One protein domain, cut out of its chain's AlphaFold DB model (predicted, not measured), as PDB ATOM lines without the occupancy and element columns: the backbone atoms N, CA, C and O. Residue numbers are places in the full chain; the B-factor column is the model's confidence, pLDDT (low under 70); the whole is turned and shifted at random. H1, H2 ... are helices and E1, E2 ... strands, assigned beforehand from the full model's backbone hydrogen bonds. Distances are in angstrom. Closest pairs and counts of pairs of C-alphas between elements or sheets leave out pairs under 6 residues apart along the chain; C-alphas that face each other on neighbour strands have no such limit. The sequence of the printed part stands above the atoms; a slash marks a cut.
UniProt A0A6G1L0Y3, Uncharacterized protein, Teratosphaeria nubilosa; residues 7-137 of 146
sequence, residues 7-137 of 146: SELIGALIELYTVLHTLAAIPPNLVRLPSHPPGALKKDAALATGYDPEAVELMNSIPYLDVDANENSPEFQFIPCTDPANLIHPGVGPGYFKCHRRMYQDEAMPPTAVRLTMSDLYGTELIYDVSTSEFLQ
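What this domain is: This is residues 7 to 137 of the 146 residues of an uncharacterized protein of Teratosphaeria nubilosa (UniProt A0A6G1L0Y3). Three short helices, H2, H3 and H4, cluster at one end of the domain, and the longest helix, H1, lies toward the opposite end, away from the other named elements. Two separate two-stranded hairpins make up the rest of the named parts: E1 with E2, toward the same end as H1 but apart from it, and the smaller E3 with E4, where E3 has the element centre nearest to the mean of all C-alphas, 7.9 A from it, and comes close to H3; long unnamed stretches join many of these parts, among them residues 78 to 93, whose C-alphas lie 5 to 15 A from that mean. The printed part has 131 residues with four named helices and four named strands, in the order H1 H2 H3 E1 E2 H4 E3 E4. The class is mixed, helices and strands, though under half of the residues, 54 of 131, are in named elements; each sheet has two antiparallel strands, in the orders E1 - E2 and E3 - E4. The whole is compact and rounded, with a radius of gyration of the C-alphas of 14.0 A and spans of 38 by 33 by 31 A.

How they stand to each other: H1, residues 7 to 22, touches no helix. After a long link comes H2, residues 43 to 48, which is apart from H1. A tight link leads to H3, residues 53 to 59. H2 and H3 touch at a steep tilt of 48 degrees, running opposite ways; their closest C-alphas, those of Lys 43 and Val 56, are 6.4 A apart. The hairpin of E1, residues 64 to 70, and E2, residues 73 to 77, is antiparallel, with 160 degrees between the strand directions. N 65 and O 77 are 2.8 A apart and N 67 and O 75 are 3.0 A apart, both within hydrogen-bond range. Residues 31 to 32 pair antiparallel with residues 64 to 65 of E1. H1 is apart from both E1 and E2. H4, residues 94 to 100, touches H2 with their lines about perpendicular at 83 degrees, and the closest C-alphas, those of Ala 45 and Pro 94, are 5.0 A apart. H3 and H4 are apart. E3, residues 113 to 115, and E4, residues 127 to 129, form the second hairpin, antiparallel at 158 degrees, with N 114 and O 128 within hydrogen-bond range at 2.8 A. The closest C-alphas of H3 and E3, those of Ala 55 and Val 114, are 6.3 A apart. Residues 83 to 84 pair antiparallel with residues 117 to 118, and residues 128 to 129 of E4 with residues 134 to 135. In H1, H2, H3 and H4 every O i to N i+4 pair is within hydrogen-bond range.

Where its parts are: H1 begins at C-alpha 7 at (11.524, 20.249, -33.229) and measures 22.1 A from first to last C-alpha. H2, Lys 43 to Ala 48, and H3, Pro 53 to Met 59, are short helices of 6 and 7 residues. E1, Tyr 64 to Asn 70, is the longest strand by residues, 16.5 A from first to last C-alpha, and its C-alpha 70 is at (9.055, 17.191, -2.319). E2, Ser 73 to Gln 77, measures 12.5 A. H4 runs from Pro 94 to His 100. E3, Ala 113 to Arg 115, and E4, Ile 127 to Asp 129, have three residues each; E4 ends at C-alpha 129 at (23.146, 26.948, -29.907).

The domain as a whole: The two C-alphas farthest apart, those of Leu 23 and Ala 48, are 39.7 A apart. The printed part, residues 7 to 137, has no cut. The links H1 to H2, E2 to H4, H4 to E3 and E3 to E4 are long. The mean pLDDT of the printed part of this model is 79.3; 28 residues are under 70, among them residues 68 to 76, 78 to 84 and 119 to 123.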
ATOM      1  N   SER A   7      12.363  21.452 -33.318       89.25
ATOM      2  CA  SER A   7      11.524  20.249 -33.229       89.25
ATOM      3  C   SER A   7      12.314  18.941 -33.346       89.25
ATOM      4  O   SER A   7      11.957  17.977 -32.675       89.25
ATOM      5  N   GLU A   8      13.405  18.916 -34.119       90.00
ATOM      6  CA  GLU A   8      14.295  17.754 -34.219       90.00
ATOM      7  C   GLU A   8      15.001  17.456 -32.891       90.00
ATOM      8  O   GLU A   8      14.942  16.326 -32.411       90.00
ATOM      9  N   LEU A   9      15.594  18.473 -32.249       90.12
ATOM     10  CA  LEU A   9      16.219  18.329 -30.930       90.12
ATOM     11  C   LEU A   9      15.198  17.856 -29.889       90.12
ATOM     12  O   LEU A   9      15.455  16.906 -29.154       90.12
ATOM     13  N   ILE A  10      14.030  18.502 -29.840       89.50
ATOM     14  CA  ILE A  10      12.957  18.135 -28.909       89.50
ATOM     15  C   ILE A  10      12.522  16.684 -29.154       89.50
ATOM     16  O   ILE A  10      12.396  15.920 -28.200       89.50
ATOM     17  N   GLY A  11      12.339  16.286 -30.414       89.88
ATOM     18  CA  GLY A  11      11.991  14.919 -30.796       89.88
ATOM     19  C   GLY A  11      13.038  13.897 -30.354       89.88
ATOM     20  O   GLY A  11      12.681  12.896 -29.734       89.88
ATOM     21  N   ALA A  12      14.321  14.180 -30.586       90.56
ATOM     22  CA  ALA A  12      15.424  13.316 -30.173       90.56
ATOM     23  C   ALA A  12      15.507  13.167 -28.644       90.56
ATOM     24  O   ALA A  12      15.717  12.066 -28.138       90.56
ATOM     25  N   LEU A  13      15.292  14.249 -27.890       87.88
ATOM     26  CA  LEU A  13      15.245  14.189 -26.427       87.88
ATOM     27  C   LEU A  13      14.045  13.365 -25.935       87.88
ATOM     28  O   LEU A  13      14.190  12.560 -25.018       87.88
ATOM     29  N   ILE A  14      12.871  13.517 -26.558       88.19
ATOM     30  CA  ILE A  14      11.687  12.700 -26.246       88.19
ATOM     31  C   ILE A  14      11.974  11.214 -26.497       88.19
ATOM     32  O   ILE A  14      11.636  10.372 -25.660       88.19
ATOM     33  N   GLU A  15      12.602  10.882 -27.624       90.12
ATOM     34  CA  GLU A  15      12.991   9.509 -27.947       90.12
ATOM     35  C   GLU A  15      13.993   8.960 -26.925       90.12
ATOM     36  O   GLU A  15      13.782   7.871 -26.394       90.12
ATOM     37  N   LEU A  16      15.019   9.737 -26.562       87.94
ATOM     38  CA  LEU A  16      15.988   9.359 -25.534       87.94
ATOM     39  C   LEU A  16      15.302   9.029 -24.202       87.94
ATOM     40  O   LEU A  16      15.534   7.957 -23.642       87.94
ATOM     41  N   TYR A  17      14.423   9.904 -23.707       85.12
ATOM     42  CA  TYR A  17      13.681   9.639 -22.472       85.12
ATOM     43  C   TYR A  17      12.769   8.415 -22.589       85.12
ATOM     44  O   TYR A  17      12.644   7.647 -21.636       85.12
ATOM     45  N   THR A  18      12.177   8.191 -23.764       85.94
ATOM     46  CA  THR A  18      11.366   6.998 -24.047       85.94
ATOM     47  C   THR A  18      12.214   5.726 -23.975       85.94
ATOM     48  O   THR A  18      11.788   4.738 -23.373       85.94
ATOM     49  N   VAL A  19      13.435   5.744 -24.520       90.06
ATOM     50  CA  VAL A  19      14.386   4.624 -24.451       90.06
ATOM     51  C   VAL A  19      14.826   4.372 -23.012       90.06
ATOM     52  O   VAL A  19      14.737   3.239 -22.542       90.06
ATOM     53  N   LEU A  20      15.240   5.411 -22.282       86.38
ATOM     54  CA  LEU A  20      15.645   5.289 -20.878       86.38
ATOM     55  C   LEU A  20      14.513   4.727 -20.012       86.38
ATOM     56  O   LEU A  20      14.743   3.856 -19.173       86.38
ATOM     57  N   HIS A  21      13.281   5.176 -20.252       84.12
ATOM     58  CA  HIS A  21      12.099   4.617 -19.612       84.12
ATOM     59  C   HIS A  21      11.898   3.136 -19.971       84.12
ATOM     60  O   HIS A  21      11.723   2.307 -19.078       84.12
ATOM     61  N   THR A  22      11.953   2.791 -21.259       88.31
ATOM     62  CA  THR A  22      11.759   1.414 -21.750       88.31
ATOM     63  C   THR A  22      12.770   0.445 -21.140       88.31
ATOM     64  O   THR A  22      12.438  -0.698 -20.835       88.31
ATOM     65  N   LEU A  23      14.000   0.910 -20.915       90.00
ATOM     66  CA  LEU A  23      15.071   0.145 -20.279       90.00
ATOM     67  C   LEU A  23      14.990   0.130 -18.743       90.00
ATOM     68  O   LEU A  23      15.893  -0.396 -18.097       90.00
ATOM     69  N   ALA A  24      13.934   0.702 -18.151       86.00
ATOM     70  CA  ALA A  24      13.758   0.875 -16.710       86.00
ATOM     71  C   ALA A  24      14.914   1.630 -16.021       86.00
ATOM     72  O   ALA A  24      15.120   1.487 -14.817       86.00
ATOM     73  N   ALA A  25      15.650   2.456 -16.773       85.31
ATOM     74  CA  ALA A  25      16.705   3.310 -16.232       85.31
ATOM     75  C   ALA A  25      16.130   4.518 -15.474       85.31
ATOM     76  O   ALA A  25      16.766   5.023 -14.553       85.31
ATOM     77  N   ILE A  26      14.920   4.959 -15.843       80.31
ATOM     78  CA  ILE A  26      14.171   6.023 -15.166       80.31
ATOM     79  C   ILE A  26      12.698   5.620 -14.969       80.31
ATOM     80  O   ILE A  26      12.094   5.021 -15.869       80.31
ATOM     81  N   PRO A  27      12.076   5.953 -13.823       79.81
ATOM     82  CA  PRO A  27      10.646   5.747 -13.627       79.81
ATOM     83  C   PRO A  27       9.797   6.607 -14.588       79.81
ATOM     84  O   PRO A  27      10.086   7.792 -14.771       79.81
ATOM     85  N   PRO A  28       8.710   6.061 -15.175       72.38
ATOM     86  CA  PRO A  28       7.873   6.779 -16.146       72.38
ATOM     87  C   PRO A  28       7.233   8.047 -15.585       72.38
ATOM     88  O   PRO A  28       6.994   8.999 -16.318       72.38
ATOM     89  N   ASN A  29       6.932   8.060 -14.287       78.00
ATOM     90  CA  ASN A  29       6.265   9.180 -13.633       78.00
ATOM     91  C   ASN A  29       7.150  10.428 -13.509       78.00
ATOM     92  O   ASN A  29       6.604  11.496 -13.236       78.00
ATOM     93  N   LEU A  30       8.468  10.292 -13.699       79.12
ATOM     94  CA  LEU A  30       9.400  11.417 -13.649       79.12
ATOM     95  C   LEU A  30       9.531  12.107 -15.008       79.12
ATOM     96  O   LEU A  30       9.822  13.295 -15.047       79.12
ATOM     97  N   VAL A  31       9.304  11.412 -16.128       80.56
ATOM     98  CA  VAL A  31       9.445  12.029 -17.455       80.56
ATOM     99  C   VAL A  31       8.272  12.963 -17.719       80.56
ATOM    100  O   VAL A  31       7.110  12.549 -17.762       80.56
ATOM    101  N   ARG A  32       8.576  14.236 -17.959       82.69
ATOM    102  CA  ARG A  32       7.614  15.240 -18.400       82.69
ATOM    103  C   ARG A  32       7.937  15.628 -19.834       82.69
ATOM    104  O   ARG A  32       8.984  16.190 -20.143       82.69
ATOM    105  N   LEU A  33       7.013  15.285 -20.725       76.25
ATOM    106  CA  LEU A  33       7.008  15.749 -22.113       76.25
ATOM    107  C   LEU A  33       6.733  17.273 -22.150       76.25
ATOM    108  O   LEU A  33       6.328  17.797 -21.113       76.25
ATOM    109  N   PRO A  34       6.918  17.981 -23.289       67.69
ATOM    110  CA  PRO A  34       7.008  19.457 -23.419       67.69
ATOM    111  C   PRO A  34       5.865  20.363 -22.899       67.69
ATOM    112  O   PRO A  34       5.693  21.482 -23.368       67.69
ATOM    113  N   SER A  35       5.029  19.922 -21.967       67.94
ATOM    114  CA  SER A  35       3.983  20.704 -21.310       67.94
ATOM    115  C   SER A  35       4.456  21.161 -19.934       67.94
ATOM    116  O   SER A  35       4.014  20.644 -18.908       67.94
ATOM    117  N   HIS A  36       5.389  22.114 -19.913       74.88
ATOM    118  CA  HIS A  36       5.902  22.655 -18.655       74.88
ATOM    119  C   HIS A  36       4.785  23.422 -17.937       74.88
ATOM    120  O   HIS A  36       4.020  24.140 -18.595       74.88
ATOM    121  N   PRO A  37       4.676  23.321 -16.601       75.56
ATOM    122  CA  PRO A  37       3.739  24.136 -15.846       75.56
ATOM    123  C   PRO A  37       3.982  25.632 -16.102       75.56
ATOM    124  O   PRO A  37       5.139  26.062 -16.195       75.56
ATOM    125  N   PRO A  38       2.924  26.459 -16.177       75.44
ATOM    126  CA  PRO A  38       3.085  27.904 -16.245       75.44
ATOM    127  C   PRO A  38       3.972  28.415 -15.103       75.44
ATOM    128  O   PRO A  38       3.719  28.129 -13.935       75.44
ATOM    129  N   GLY A  39       5.013  29.176 -15.446       75.12
ATOM    130  CA  GLY A  39       5.935  29.753 -14.465       75.12
ATOM    131  C   GLY A  39       6.973  28.787 -13.889       75.12
ATOM    132  O   GLY A  39       7.686  29.186 -12.971       75.12
ATOM    133  N   ALA A  40       7.093  27.563 -14.417       78.94
ATOM    134  CA  ALA A  40       8.178  26.663 -14.038       78.94
ATOM    135  C   ALA A  40       9.538  27.325 -14.355       78.94
ATOM    136  O   ALA A  40      10.337  27.592 -13.460       78.94
ATOM    137  N   LEU A  41       9.729  27.773 -15.600       83.62
ATOM    138  CA  LEU A  41      10.877  28.599 -15.971       83.62
ATOM    139  C   LEU A  41      10.680  30.068 -15.554       83.62
ATOM    140  O   LEU A  41       9.752  30.740 -16.017       83.62
ATOM    141  N   LYS A  42      11.623  30.626 -14.778       87.38
ATOM    142  CA  LYS A  42      11.732  32.080 -14.557       87.38
ATOM    143  C   LYS A  42      12.269  32.795 -15.810       87.38
ATOM    144  O   LYS A  42      13.414  33.249 -15.821       87.38
ATOM    145  N   LYS A  43      11.435  32.920 -16.850       88.94
ATOM    146  CA  LYS A  43      11.795  33.532 -18.148       88.94
ATOM    147  C   LYS A  43      12.445  34.910 -17.990       88.94
ATOM    148  O   LYS A  43      13.525  35.137 -18.524       88.94
ATOM    149  N   ASP A  44      11.858  35.783 -17.173       90.56
ATOM    150  CA  ASP A  44      12.386  37.134 -16.935       90.56
ATOM    151  C   ASP A  44      13.784  37.121 -16.305       90.56
ATOM    152  O   ASP A  44      14.627  37.953 -16.635       90.56
ATOM    153  N   ALA A  45      14.059  36.158 -15.419       89.25
ATOM    154  CA  ALA A  45      15.377  36.015 -14.811       89.25
ATOM    155  C   ALA A  45      16.413  35.532 -15.834       89.25
ATOM    156  O   ALA A  45      17.524  36.058 -15.850       89.25
ATOM    157  N   ALA A  46      16.048  34.586 -16.705       89.44
ATOM    158  CA  ALA A  46      16.914  34.133 -17.791       89.44
ATOM    159  C   ALA A  46      17.234  35.290 -18.758       89.44
ATOM    160  O   ALA A  46      18.406  35.598 -18.995       89.44
ATOM    161  N   LEU A  47      16.211  36.017 -19.214       92.50
ATOM    162  CA  LEU A  47      16.359  37.187 -20.087       92.50
ATOM    163  C   LEU A  47      17.215  38.289 -19.444       92.50
ATOM    164  O   LEU A  47      18.135  38.806 -20.074       92.50
ATOM    165  N   ALA A  48      16.993  38.607 -18.163       91.50
ATOM    166  CA  ALA A  48      17.776  39.612 -17.434       91.50
ATOM    167  C   ALA A  48      19.260  39.235 -17.280       91.50
ATOM    168  O   ALA A  48      20.108  40.101 -17.063       91.50
ATOM    169  N   THR A  49      19.591  37.949 -17.406       89.19
ATOM    170  CA  THR A  49      20.979  37.459 -17.435       89.19
ATOM    171  C   THR A  49      21.559  37.362 -18.843       89.19
ATOM    172  O   THR A  49      22.671  36.863 -19.014       89.19
ATOM    173  N   GLY A  50      20.838  37.878 -19.839       90.75
ATOM    174  CA  GLY A  50      21.282  38.041 -21.215       90.75
ATOM    175  C   GLY A  50      21.134  36.796 -22.080       90.75
ATOM    176  O   GLY A  50      21.894  36.686 -23.037       90.75
ATOM    177  N   TYR A  51      20.265  35.849 -21.716       92.94
ATOM    178  CA  TYR A  51      19.844  34.805 -22.651       92.94
ATOM    179  C   TYR A  51      19.008  35.406 -23.780       92.94
ATOM    180  O   TYR A  51      18.267  36.369 -23.572       92.94
ATOM    181  N   ASP A  52      19.123  34.811 -24.960       94.81
ATOM    182  CA  ASP A  52      18.283  35.125 -26.105       94.81
ATOM    183  C   ASP A  52      16.840  34.610 -25.894       94.81
ATOM    184  O   ASP A  52      16.665  33.531 -25.315       94.81
ATOM    185  N   PRO A  53      15.792  35.336 -26.338       94.62
ATOM    186  CA  PRO A  53      14.410  34.876 -26.219       94.62
ATOM    187  C   PRO A  53      14.149  33.492 -26.821       94.62
ATOM    188  O   PRO A  53      13.403  32.716 -26.231       94.62
ATOM    189  N   GLU A  54      14.773  33.152 -27.949       93.69
ATOM    190  CA  GLU A  54      14.613  31.841 -28.584       93.69
ATOM    191  C   GLU A  54      15.240  30.729 -27.733       93.69
ATOM    192  O   GLU A  54      14.630  29.678 -27.535       93.69
ATOM    193  N   ALA A  55      16.395  30.993 -27.116       92.19
ATOM    194  CA  ALA A  55      17.015  30.073 -26.162       92.19
ATOM    195  C   ALA A  55      16.126  29.851 -24.926       92.19
ATOM    196  O   ALA A  55      15.980  28.719 -24.461       92.19
ATOM    197  N   VAL A  56      15.482  30.906 -24.414       91.19
ATOM    198  CA  VAL A  56      14.524  30.812 -23.297       91.19
ATOM    199  C   VAL A  56      13.277  30.012 -23.689       91.19
ATOM    200  O   VAL A  56      12.789  29.209 -22.891       91.19
ATOM    201  N   GLU A  57      12.764  30.180 -24.909       90.25
ATOM    202  CA  GLU A  57      11.650  29.364 -25.402       90.25
ATOM    203  C   GLU A  57      12.051  27.898 -25.597       90.25
ATOM    204  O   GLU A  57      11.274  27.011 -25.231       90.25
ATOM    205  N   LEU A  58      13.267  27.617 -26.083       90.06
ATOM    206  CA  LEU A  58      13.783  26.252 -26.167       90.06
ATOM    207  C   LEU A  58      13.853  25.601 -24.782       90.06
ATOM    208  O   LEU A  58      13.314  24.510 -24.616       90.06
ATOM    209  N   MET A  59      14.437  26.274 -23.782       88.25
ATOM    210  CA  MET A  59      14.470  25.783 -22.393       88.25
ATOM    211  C   MET A  59      13.072  25.454 -21.867       88.25
ATOM    212  O   MET A  59      12.904  24.515 -21.097       88.25
ATOM    213  N   ASN A  60      12.060  26.213 -22.294       86.75
ATOM    214  CA  ASN A  60      10.669  26.002 -21.911       86.75
ATOM    215  C   ASN A  60       9.930  24.944 -22.757       86.75
ATOM    216  O   ASN A  60       8.742  24.720 -22.534       86.75
ATOM    217  N   SER A  61      10.599  24.320 -23.727       86.94
ATOM    218  CA  SER A  61       9.991  23.389 -24.688       86.94
ATOM    219  C   SER A  61      10.642  22.004 -24.708       86.94
ATOM    220  O   SER A  61      10.127  21.100 -25.364       86.94
ATOM    221  N   ILE A  62      11.780  21.819 -24.039       87.31
ATOM    222  CA  ILE A  62      12.495  20.539 -24.001       87.31
ATOM    223  C   ILE A  62      12.005  19.647 -22.856       87.31
ATOM    224  O   ILE A  62      11.808  20.141 -21.751       87.31
ATOM    225  N   PRO A  63      11.838  18.331 -23.078       86.62
ATOM    226  CA  PRO A  63      11.406  17.415 -22.026       86.62
ATOM    227  C   PRO A  63      12.385  17.406 -20.843       86.62
ATOM    228  O   PRO A  63      13.599  17.538 -21.020       86.62
ATOM    229  N   TYR A  64      11.853  17.198 -19.643       83.06
ATOM    230  CA  TYR A  64      12.607  17.231 -18.391       83.06
ATOM    231  C   TYR A  64      12.197  16.084 -17.465       83.06
ATOM    232  O   TYR A  64      11.151  15.451 -17.652       83.06
ATOM    233  N   LEU A  65      13.018  15.824 -16.450       80.56
ATOM    234  CA  LEU A  65      12.673  14.933 -15.351       80.56
ATOM    235  C   LEU A  65      12.215  15.714 -14.127       80.56
ATOM    236  O   LEU A  65      12.868  16.667 -13.722       80.56
ATOM    237  N   ASP A  66      11.110  15.279 -13.545       80.00
ATOM    238  CA  ASP A  66      10.538  15.734 -12.280       80.00
ATOM    239  C   ASP A  66      11.151  14.903 -11.146       80.00
ATOM    240  O   ASP A  66      10.568  13.912 -10.711       80.00
ATOM    241  N   VAL A  67      12.398  15.213 -10.783       71.50
ATOM    242  CA  VAL A  67      13.214  14.403  -9.866       71.50
ATOM    243  C   VAL A  67      12.978  14.923  -8.454       71.50
ATOM    244  O   VAL A  67      13.368  16.033  -8.133       71.50
ATOM    245  N   ASP A  68      12.280  14.144  -7.631       62.62
ATOM    246  CA  ASP A  68      11.989  14.466  -6.229       62.62
ATOM    247  C   ASP A  68      11.482  15.896  -5.973       62.62
ATOM    248  O   ASP A  68      12.015  16.654  -5.162       62.62
ATOM    249  N   ALA A  69      10.334  16.215  -6.572       50.88
ATOM    250  CA  ALA A  69       9.429  17.214  -6.023       50.88
ATOM    251  C   ALA A  69       8.889  16.758  -4.659       50.88
ATOM    252  O   ALA A  69       7.746  16.320  -4.523       50.88
ATOM    253  N   ASN A  70       9.682  16.901  -3.599       50.84
ATOM    254  CA  ASN A  70       9.055  17.191  -2.319       50.84
ATOM    255  C   ASN A  70       8.220  18.474  -2.520       50.84
ATOM    256  O   ASN A  70       8.628  19.371  -3.257       50.84
ATOM    257  N   GLU A  71       7.023  18.562  -1.922       50.84
ATOM    258  CA  GLU A  71       6.033  19.631  -2.203       50.84
ATOM    259  C   GLU A  71       6.590  21.068  -2.058       50.84
ATOM    260  O   GLU A  71       5.971  22.032  -2.501       50.84
ATOM    261  N   ASN A  72       7.781  21.204  -1.470       49.56
ATOM    262  CA  ASN A  72       8.476  22.450  -1.196       49.56
ATOM    263  C   ASN A  72       9.651  22.770  -2.155       49.56
ATOM    264  O   ASN A  72      10.160  23.888  -2.075       49.56
ATOM    265  N   SER A  73      10.104  21.852  -3.026       51.03
ATOM    266  CA  SER A  73      11.249  22.079  -3.938       51.03
ATOM    267  C   SER A  73      11.231  21.164  -5.183       51.03
ATOM    268  O   SER A  73      11.997  20.208  -5.253       51.03
ATOM    269  N   PRO A  74      10.370  21.427  -6.184       56.47
ATOM    270  CA  PRO A  74      10.279  20.609  -7.397       56.47
ATOM    271  C   PRO A  74      11.490  20.773  -8.322       56.47
ATOM    272  O   PRO A  74      11.578  21.772  -9.036       56.47
ATOM    273  N   GLU A  75      12.412  19.806  -8.342       65.06
ATOM    274  CA  GLU A  75      13.592  19.833  -9.217       65.06
ATOM    275  C   GLU A  75      13.297  19.314 -10.626       65.06
ATOM    276  O   GLU A  75      12.783  18.213 -10.821       65.06
ATOM    277  N   PHE A  76      13.653  20.122 -11.630       65.12
ATOM    278  CA  PHE A  76      13.391  19.825 -13.031       65.12
ATOM    279  C   PHE A  76      14.694  19.728 -13.810       65.12
ATOM    280  O   PHE A  76      15.354  20.735 -14.039       65.12
ATOM    281  N   GLN A  77      15.069  18.524 -14.218       72.94
ATOM    282  CA  GLN A  77      16.431  18.212 -14.653       72.94
ATOM    283  C   GLN A  77      16.491  17.732 -16.114       72.94
ATOM    284  O   GLN A  77      15.595  17.022 -16.575       72.94
ATOM    285  N   PHE A  78      17.568  18.073 -16.832       69.19
ATOM    286  CA  PHE A  78      17.884  17.523 -18.161       69.19
ATOM    287  C   PHE A  78      18.931  16.396 -18.082       69.19
ATOM    288  O   PHE A  78      20.049  16.622 -17.630       69.19
ATOM    289  N   ILE A  79      18.598  15.185 -18.542       65.06
ATOM    290  CA  ILE A  79      19.470  13.987 -18.524       65.06
ATOM    291  C   ILE A  79      20.008  13.699 -19.941       65.06
ATOM    292  O   ILE A  79      19.243  13.805 -20.902       65.06
ATOM    293  N   PRO A  80      21.327  13.417 -20.106       53.53
ATOM    294  CA  PRO A  80      21.930  12.089 -19.882       53.53
ATOM    295  C   PRO A  80      23.218  12.035 -19.021       53.53
ATOM    296  O   PRO A  80      23.978  11.078 -19.155       53.53
ATOM    297  N   CYS A  81      23.486  13.001 -18.131       54.34
ATOM    298  CA  CYS A  81      24.723  13.039 -17.321       54.34
ATOM    299  C   CYS A  81      24.478  12.878 -15.806       54.34
ATOM    300  O   CYS A  81      23.357  13.043 -15.332       54.34
ATOM    301  N   THR A  82      25.545  12.587 -15.048       52.72
ATOM    302  CA  THR A  82      25.558  12.490 -13.574       52.72
ATOM    303  C   THR A  82      25.248  13.807 -12.862       52.72
ATOM    304  O   THR A  82      24.985  13.775 -11.664       52.72
ATOM    305  N   ASP A  83      25.294  14.936 -13.579       62.44
ATOM    306  CA  ASP A  83      24.921  16.255 -13.066       62.44
ATOM    307  C   ASP A  83      24.031  17.011 -14.080       62.44
ATOM    308  O   ASP A  83      24.511  17.568 -15.076       62.44
ATOM    309  N   PRO A  84      22.704  16.936 -13.922       64.69
ATOM    310  CA  PRO A  84      21.769  17.515 -14.869       64.69
ATOM    311  C   PRO A  84      21.496  19.001 -14.602       64.69
ATOM    312  O   PRO A  84      21.345  19.455 -13.469       64.69
ATOM    313  N   ALA A  85      21.347  19.771 -15.680       70.31
ATOM    314  CA  ALA A  85      20.991  21.182 -15.591       70.31
ATOM    315  C   ALA A  85      19.542  21.351 -15.103       70.31
ATOM    316  O   ALA A  85      18.624  20.754 -15.669       70.31
ATOM    317  N   ASN A  86      19.331  22.204 -14.094       75.25
ATOM    318  CA  ASN A  86      18.016  22.507 -13.530       75.25
ATOM    319  C   ASN A  86      17.548  23.909 -13.934       75.25
ATOM    320  O   ASN A  86      17.490  24.838 -13.125       75.25
ATOM    321  N   LEU A  87      17.258  24.087 -15.223       74.06
ATOM    322  CA  LEU A  87      16.886  25.395 -15.767       74.06
ATOM    323  C   LEU A  87      15.410  25.743 -15.555       74.06
ATOM    324  O   LEU A  87      15.053  26.910 -15.675       74.06
ATOM    325  N   ILE A  88      14.561  24.770 -15.213       75.25
ATOM    326  CA  ILE A  88      13.099  24.940 -15.181       75.25
ATOM    327  C   ILE A  88      12.552  25.044 -13.742       75.25
ATOM    328  O   ILE A  88      11.345  25.107 -13.551       75.25
ATOM    329  N   HIS A  89      13.388  25.078 -12.697       75.56
ATOM    330  CA  HIS A  89      12.901  25.150 -11.309       75.56
ATOM    331  C   HIS A  89      12.445  26.571 -10.901       75.56
ATOM    332  O   HIS A  89      13.203  27.535 -11.024       75.56
ATOM    333  N   PRO A  90      11.251  26.744 -10.298       68.50
ATOM    334  CA  PRO A  90      10.689  28.063  -9.983       68.50
ATOM    335  C   PRO A  90      11.469  28.827  -8.903       68.50
ATOM    336  O   PRO A  90      11.400  30.049  -8.819       68.50
ATOM    337  N   GLY A  91      12.251  28.151  -8.066       72.81
ATOM    338  CA  GLY A  91      13.210  28.763  -7.134       72.81
ATOM    339  C   GLY A  91      14.524  29.233  -7.776       72.81
ATOM    340  O   GLY A  91      15.261  29.988  -7.147       72.81
ATOM    341  N   VAL A  92      14.798  28.882  -9.037       76.75
ATOM    342  CA  VAL A  92      15.999  29.318  -9.764       76.75
ATOM    343  C   VAL A  92      15.944  30.826  -9.974       76.75
ATOM    344  O   VAL A  92      14.916  31.386 -10.356       76.75
ATOM    345  N   GLY A  93      17.033  31.516  -9.645       81.94
ATOM    346  CA  GLY A  93      17.137  32.970  -9.741       81.94
ATOM    347  C   GLY A  93      18.175  33.427 -10.765       81.94
ATOM    348  O   GLY A  93      18.896  32.605 -11.332       81.94
ATOM    349  N   PRO A  94      18.334  34.749 -10.952       83.12
ATOM    350  CA  PRO A  94      19.330  35.309 -11.869       83.12
ATOM    351  C   PRO A  94      20.762  34.830 -11.584       83.12
ATOM    352  O   PRO A  94      21.552  34.643 -12.502       83.12
ATOM    353  N   GLY A  95      21.109  34.594 -10.313       83.19
ATOM    354  CA  GLY A  95      22.423  34.059  -9.942       83.19
ATOM    355  C   GLY A  95      22.708  32.693 -10.568       83.19
ATOM    356  O   GLY A  95      23.809  32.476 -11.060       83.19
ATOM    357  N   TYR A  96      21.702  31.817 -10.626       82.50
ATOM    358  CA  TYR A  96      21.831  30.490 -11.222       82.50
ATOM    359  C   TYR A  96      22.005  30.579 -12.737       82.50
ATOM    360  O   TYR A  96      22.989  30.066 -13.243       82.50
ATOM    361  N   PHE A  97      21.142  31.312 -13.451       84.38
ATOM    362  CA  PHE A  97      21.292  31.513 -14.901       84.38
ATOM    363  C   PHE A  97      22.642  32.146 -15.260       84.38
ATOM    364  O   PHE A  97      23.296  31.740 -16.217       84.38
ATOM    365  N   LYS A  98      23.116  33.098 -14.446       84.12
ATOM    366  CA  LYS A  98      24.438  33.703 -14.621       84.12
ATOM    367  C   LYS A  98      25.568  32.692 -14.418       84.12
ATOM    368  O   LYS A  98      26.528  32.730 -15.179       84.12
ATOM    369  N   CYS A  99      25.491  31.832 -13.403       79.31
ATOM    370  CA  CYS A  99      26.471  30.765 -13.189       79.31
ATOM    371  C   CYS A  99      26.404  29.705 -14.289       79.31
ATOM    372  O   CYS A  99      27.441  29.275 -14.762       79.31
ATOM    373  N   HIS A 100      25.207  29.361 -14.750       78.31
ATOM    374  CA  HIS A 100      24.982  28.347 -15.771       78.31
ATOM    375  C   HIS A 100      25.471  28.771 -17.163       78.31
ATOM    376  O   HIS A 100      25.887  27.943 -17.968       78.31
ATOM    377  N   ARG A 101      25.477  30.082 -17.439       80.44
ATOM    378  CA  ARG A 101      26.158  30.658 -18.606       80.44
ATOM    379  C   ARG A 101      27.665  30.792 -18.433       80.44
ATOM    380  O   ARG A 101      28.357  31.000 -19.423       80.44
ATOM    381  N   ARG A 102      28.176  30.787 -17.203       71.12
ATOM    382  CA  ARG A 102      29.614  30.897 -16.938       71.12
ATOM    383  C   ARG A 102      30.261  29.523 -17.086       71.12
ATOM    384  O   ARG A 102      29.609  28.509 -16.883       71.12
ATOM    385  N   MET A 103      31.557  29.517 -17.387       63.53
ATOM    386  CA  MET A 103      32.372  28.304 -17.507       63.53
ATOM    387  C   MET A 103      32.015  27.446 -18.725       63.53
ATOM    388  O   MET A 103      31.763  26.252 -18.604       63.53
ATOM    389  N   TYR A 104      31.982  28.043 -19.914       61.81
ATOM    390  CA  TYR A 104      32.272  27.296 -21.137       61.81
ATOM    391  C   TYR A 104      33.639  27.760 -21.625       61.81
ATOM    392  O   TYR A 104      33.770  28.909 -22.031       61.81
ATOM    393  N   GLN A 105      34.657  26.902 -21.517       64.12
ATOM    394  CA  GLN A 105      36.048  27.245 -21.862       64.12
ATOM    395  C   GLN A 105      36.573  28.503 -21.136       64.12
ATOM    396  O   GLN A 105      37.163  29.378 -21.756       64.12
ATOM    397  N   ASP A 106      36.297  28.638 -19.833       67.31
ATOM    398  CA  ASP A 106      36.615  29.835 -19.025       67.31
ATOM    399  C   ASP A 106      35.934  31.146 -19.480       67.31
ATOM    400  O   ASP A 106      36.124  32.203 -18.870       67.31
ATOM    401  N   GLU A 107      35.054  31.076 -20.479       72.06
ATOM    402  CA  GLU A 107      34.277  32.191 -21.005       72.06
ATOM    403  C   GLU A 107      32.779  32.053 -20.685       72.06
ATOM    404  O   GLU A 107      32.285  31.050 -20.149       72.06
ATOM    405  N   ALA A 108      32.039  33.130 -20.953       78.75
ATOM    406  CA  ALA A 108      30.587  33.112 -20.886       78.75
ATOM    407  C   ALA A 108      30.024  32.512 -22.178       78.75
ATOM    408  O   ALA A 108      30.355  32.968 -23.269       78.75
ATOM    409  N   MET A 109      29.116  31.549 -22.048       86.44
ATOM    410  CA  MET A 109      28.371  30.991 -23.170       86.44
ATOM    411  C   MET A 109      27.653  32.088 -23.974       86.44
ATOM    412  O   MET A 109      27.134  33.046 -23.369       86.44
ATOM    413  N   PRO A 110      27.531  31.926 -25.305       90.00
ATOM    414  CA  PRO A 110      26.701  32.794 -26.129       90.00
ATOM    415  C   PRO A 110      25.281  32.947 -25.553       90.00
ATOM    416  O   PRO A 110      24.757  31.997 -24.967       90.00
ATOM    417  N   PRO A 111      24.630  34.117 -25.702       92.19
ATOM    418  CA  PRO A 111      23.224  34.318 -25.325       92.19
ATOM    419  C   PRO A 111      22.262  33.260 -25.877       92.19
ATOM    420  O   PRO A 111      21.253  32.952 -25.249       92.19
ATOM    421  N   THR A 112      22.590  32.719 -27.047       93.50
ATOM    422  CA  THR A 112      21.810  31.761 -27.835       93.50
ATOM    423  C   THR A 112      22.057  30.305 -27.431       93.50
ATOM    424  O   THR A 112      21.348  29.407 -27.875       93.50
ATOM    425  N   ALA A 113      23.042  30.041 -26.574       91.38
ATOM    426  CA  ALA A 113      23.433  28.687 -26.217       91.38
ATOM    427  C   ALA A 113      22.705  28.184 -24.960       91.38
ATOM    428  O   ALA A 113      22.705  28.840 -23.918       91.38
ATOM    429  N   VAL A 114      22.136  26.982 -25.031       89.12
ATOM    430  CA  VAL A 114      21.468  26.268 -23.938       89.12
ATOM    431  C   VAL A 114      22.300  25.053 -23.554       89.12
ATOM    432  O   VAL A 114      22.568  24.182 -24.379       89.12
ATOM    433  N   ARG A 115      22.703  24.971 -22.287       86.56
ATOM    434  CA  ARG A 115      23.423  23.818 -21.749       86.56
ATOM    435  C   ARG A 115      22.406  22.774 -21.273       86.56
ATOM    436  O   ARG A 115      21.569  23.060 -20.426       86.56
ATOM    437  N   LEU A 116      22.465  21.580 -21.860       83.44
ATOM    438  CA  LEU A 116      21.582  20.447 -21.562       83.44
ATOM    439  C   LEU A 116      22.170  19.517 -20.492       83.44
ATOM    440  O   LEU A 116      21.424  18.811 -19.829       83.44
ATOM    441  N   THR A 117      23.491  19.512 -20.303       78.62
ATOM    442  CA  THR A 117      24.176  18.732 -19.257       78.62
ATOM    443  C   THR A 117      25.246  19.568 -18.570       78.62
ATOM    444  O   THR A 117      25.865  20.414 -19.215       78.62
ATOM    445  N   MET A 118      25.490  19.322 -17.282       70.88
ATOM    446  CA  MET A 118      26.641  19.865 -16.558       70.88
ATOM    447  C   MET A 118      27.660  18.760 -16.261       70.88
ATOM    448  O   MET A 118      27.346  17.563 -16.263       70.88
ATOM    449  N   SER A 119      28.919  19.154 -16.068       66.19
ATOM    450  CA  SER A 119      29.951  18.252 -15.573       66.19
ATOM    451  C   SER A 119      30.960  18.978 -14.693       66.19
ATOM    452  O   SER A 119      31.571  19.949 -15.126       66.19
ATOM    453  N   ASP A 120      31.183  18.449 -13.489       57.88
ATOM    454  CA  ASP A 120      32.127  19.024 -12.522       57.88
ATOM    455  C   ASP A 120      33.560  18.482 -12.639       57.88
ATOM    456  O   ASP A 120      34.501  19.126 -12.177       57.88
ATOM    457  N   LEU A 121      33.755  17.286 -13.210       55.81
ATOM    458  CA  LEU A 121      35.048  16.586 -13.159       55.81
ATOM    459  C   LEU A 121      35.453  15.933 -14.487       55.81
ATOM    460  O   LEU A 121      36.545  16.227 -14.957       55.81
ATOM    461  N   TYR A 122      34.618  15.079 -15.102       57.50
ATOM    462  CA  TYR A 122      34.952  14.368 -16.356       57.50
ATOM    463  C   TYR A 122      33.705  13.855 -17.107       57.50
ATOM    464  O   TYR A 122      33.407  12.661 -17.096       57.50
ATOM    465  N   GLY A 123      32.971  14.739 -17.780       64.88
ATOM    466  CA  GLY A 123      31.764  14.397 -18.535       64.88
ATOM    467  C   GLY A 123      31.613  15.223 -19.806       64.88
ATOM    468  O   GLY A 123      32.327  16.199 -20.030       64.88
ATOM    469  N   THR A 124      30.692  14.804 -20.670       73.88
ATOM    470  CA  THR A 124      30.379  15.536 -21.897       73.88
ATOM    471  C   THR A 124      29.333  16.603 -21.602       73.88
ATOM    472  O   THR A 124      28.190  16.292 -21.257       73.88
ATOM    473  N   GLU A 125      29.724  17.865 -21.769       79.44
ATOM    474  CA  GLU A 125      28.784  18.981 -21.797       79.44
ATOM    475  C   GLU A 125      28.115  19.055 -23.169       79.44
ATOM    476  O   GLU A 125      28.774  19.196 -24.199       79.44
ATOM    477  N   LEU A 126      26.792  18.948 -23.181       84.00
ATOM    478  CA  LEU A 126      25.967  19.119 -24.364       84.00
ATOM    479  C   LEU A 126      25.427  20.542 -24.343       84.00
ATOM    480  O   LEU A 126      24.533  20.860 -23.559       84.00
ATOM    481  N   ILE A 127      25.985  21.407 -25.184       87.94
ATOM    482  CA  ILE A 127      25.577  22.808 -25.288       87.94
ATOM    483  C   ILE A 127      25.046  23.035 -26.693       87.94
ATOM    484  O   ILE A 127      25.785  22.879 -27.656       87.94
ATOM    485  N   TYR A 128      23.769  23.373 -26.809       90.44
ATOM    486  CA  TYR A 128      23.080  23.575 -28.078       90.44
ATOM    487  C   TYR A 128      22.896  25.066 -28.347       90.44
ATOM    488  O   TYR A 128      22.352  25.771 -27.501       90.44
ATOM    489  N   ASP A 129      23.329  25.554 -29.503       92.88
ATOM    490  CA  ASP A 129      23.146  26.948 -29.907       92.88
ATOM    491  C   ASP A 129      21.922  27.084 -30.817       92.88
ATOM    492  O   ASP A 129      21.879  26.525 -31.913       92.88
ATOM    493  N   VAL A 130      20.916  27.839 -30.365       93.94
ATOM    494  CA  VAL A 130      19.672  28.025 -31.128       93.94
ATOM    495  C   VAL A 130      19.891  28.796 -32.426       93.94
ATOM    496  O   VAL A 130      19.171  28.566 -33.394       93.94
ATOM    497  N   SER A 131      20.911  29.657 -32.485       93.81
ATOM    498  CA  SER A 131      21.177  30.484 -33.666       93.81
ATOM    499  C   SER A 131      21.750  29.688 -34.834       93.81
ATOM    500  O   SER A 131      21.482  30.013 -35.990       93.81
ATOM    501  N   THR A 132      22.519  28.634 -34.543       91.69
ATOM    502  CA  THR A 132      23.109  27.745 -35.554       91.69
ATOM    503  C   THR A 132      22.377  26.414 -35.665       91.69
ATOM    504  O   THR A 132      22.546  25.716 -36.657       91.69
ATOM    505  N   SER A 133      21.533  26.075 -34.686       91.00
ATOM    506  CA  SER A 133      20.908  24.757 -34.538       91.00
ATOM    507  C   SER A 133      21.915  23.609 -34.387       91.00
ATOM    508  O   SER A 133      21.637  22.476 -34.778       91.00
ATOM    509  N   GLU A 134      23.074  23.884 -33.786       90.25
ATOM    510  CA  GLU A 134      24.179  22.933 -33.637       90.25
ATOM    511  C   GLU A 134      24.627  22.789 -32.177       90.25
ATOM    512  O   GLU A 134      24.447  23.682 -31.348       90.25
ATOM    513  N   PHE A 135      25.262  21.657 -31.860       88.81
ATOM    514  CA  PHE A 135      25.966  21.493 -30.592       88.81
ATOM    515  C   PHE A 135      27.350  22.142 -30.659       88.81
ATOM    516  O   PHE A 135      28.160  21.811 -31.527       88.81
ATOM    517  N   LEU A 136      27.645  23.023 -29.706       87.06
ATOM    518  CA  LEU A 136      28.958  23.630 -29.551       87.06
ATOM    519  C   LEU A 136      29.962  22.566 -29.102       87.06
ATOM    520  O   LEU A 136      29.814  21.942 -28.050       87.06
ATOM    521  N   GLN A 137      31.010  22.362 -29.896       76.38
ATOM    522  CA  GLN A 137      32.071  21.423 -29.552       76.38
ATOM    523  C   GLN A 137      32.996  22.031 -28.505       76.38
ATOM    524  O   GLN A 137      33.548  23.110 -28.707       76.38
TER     525      GLN A 137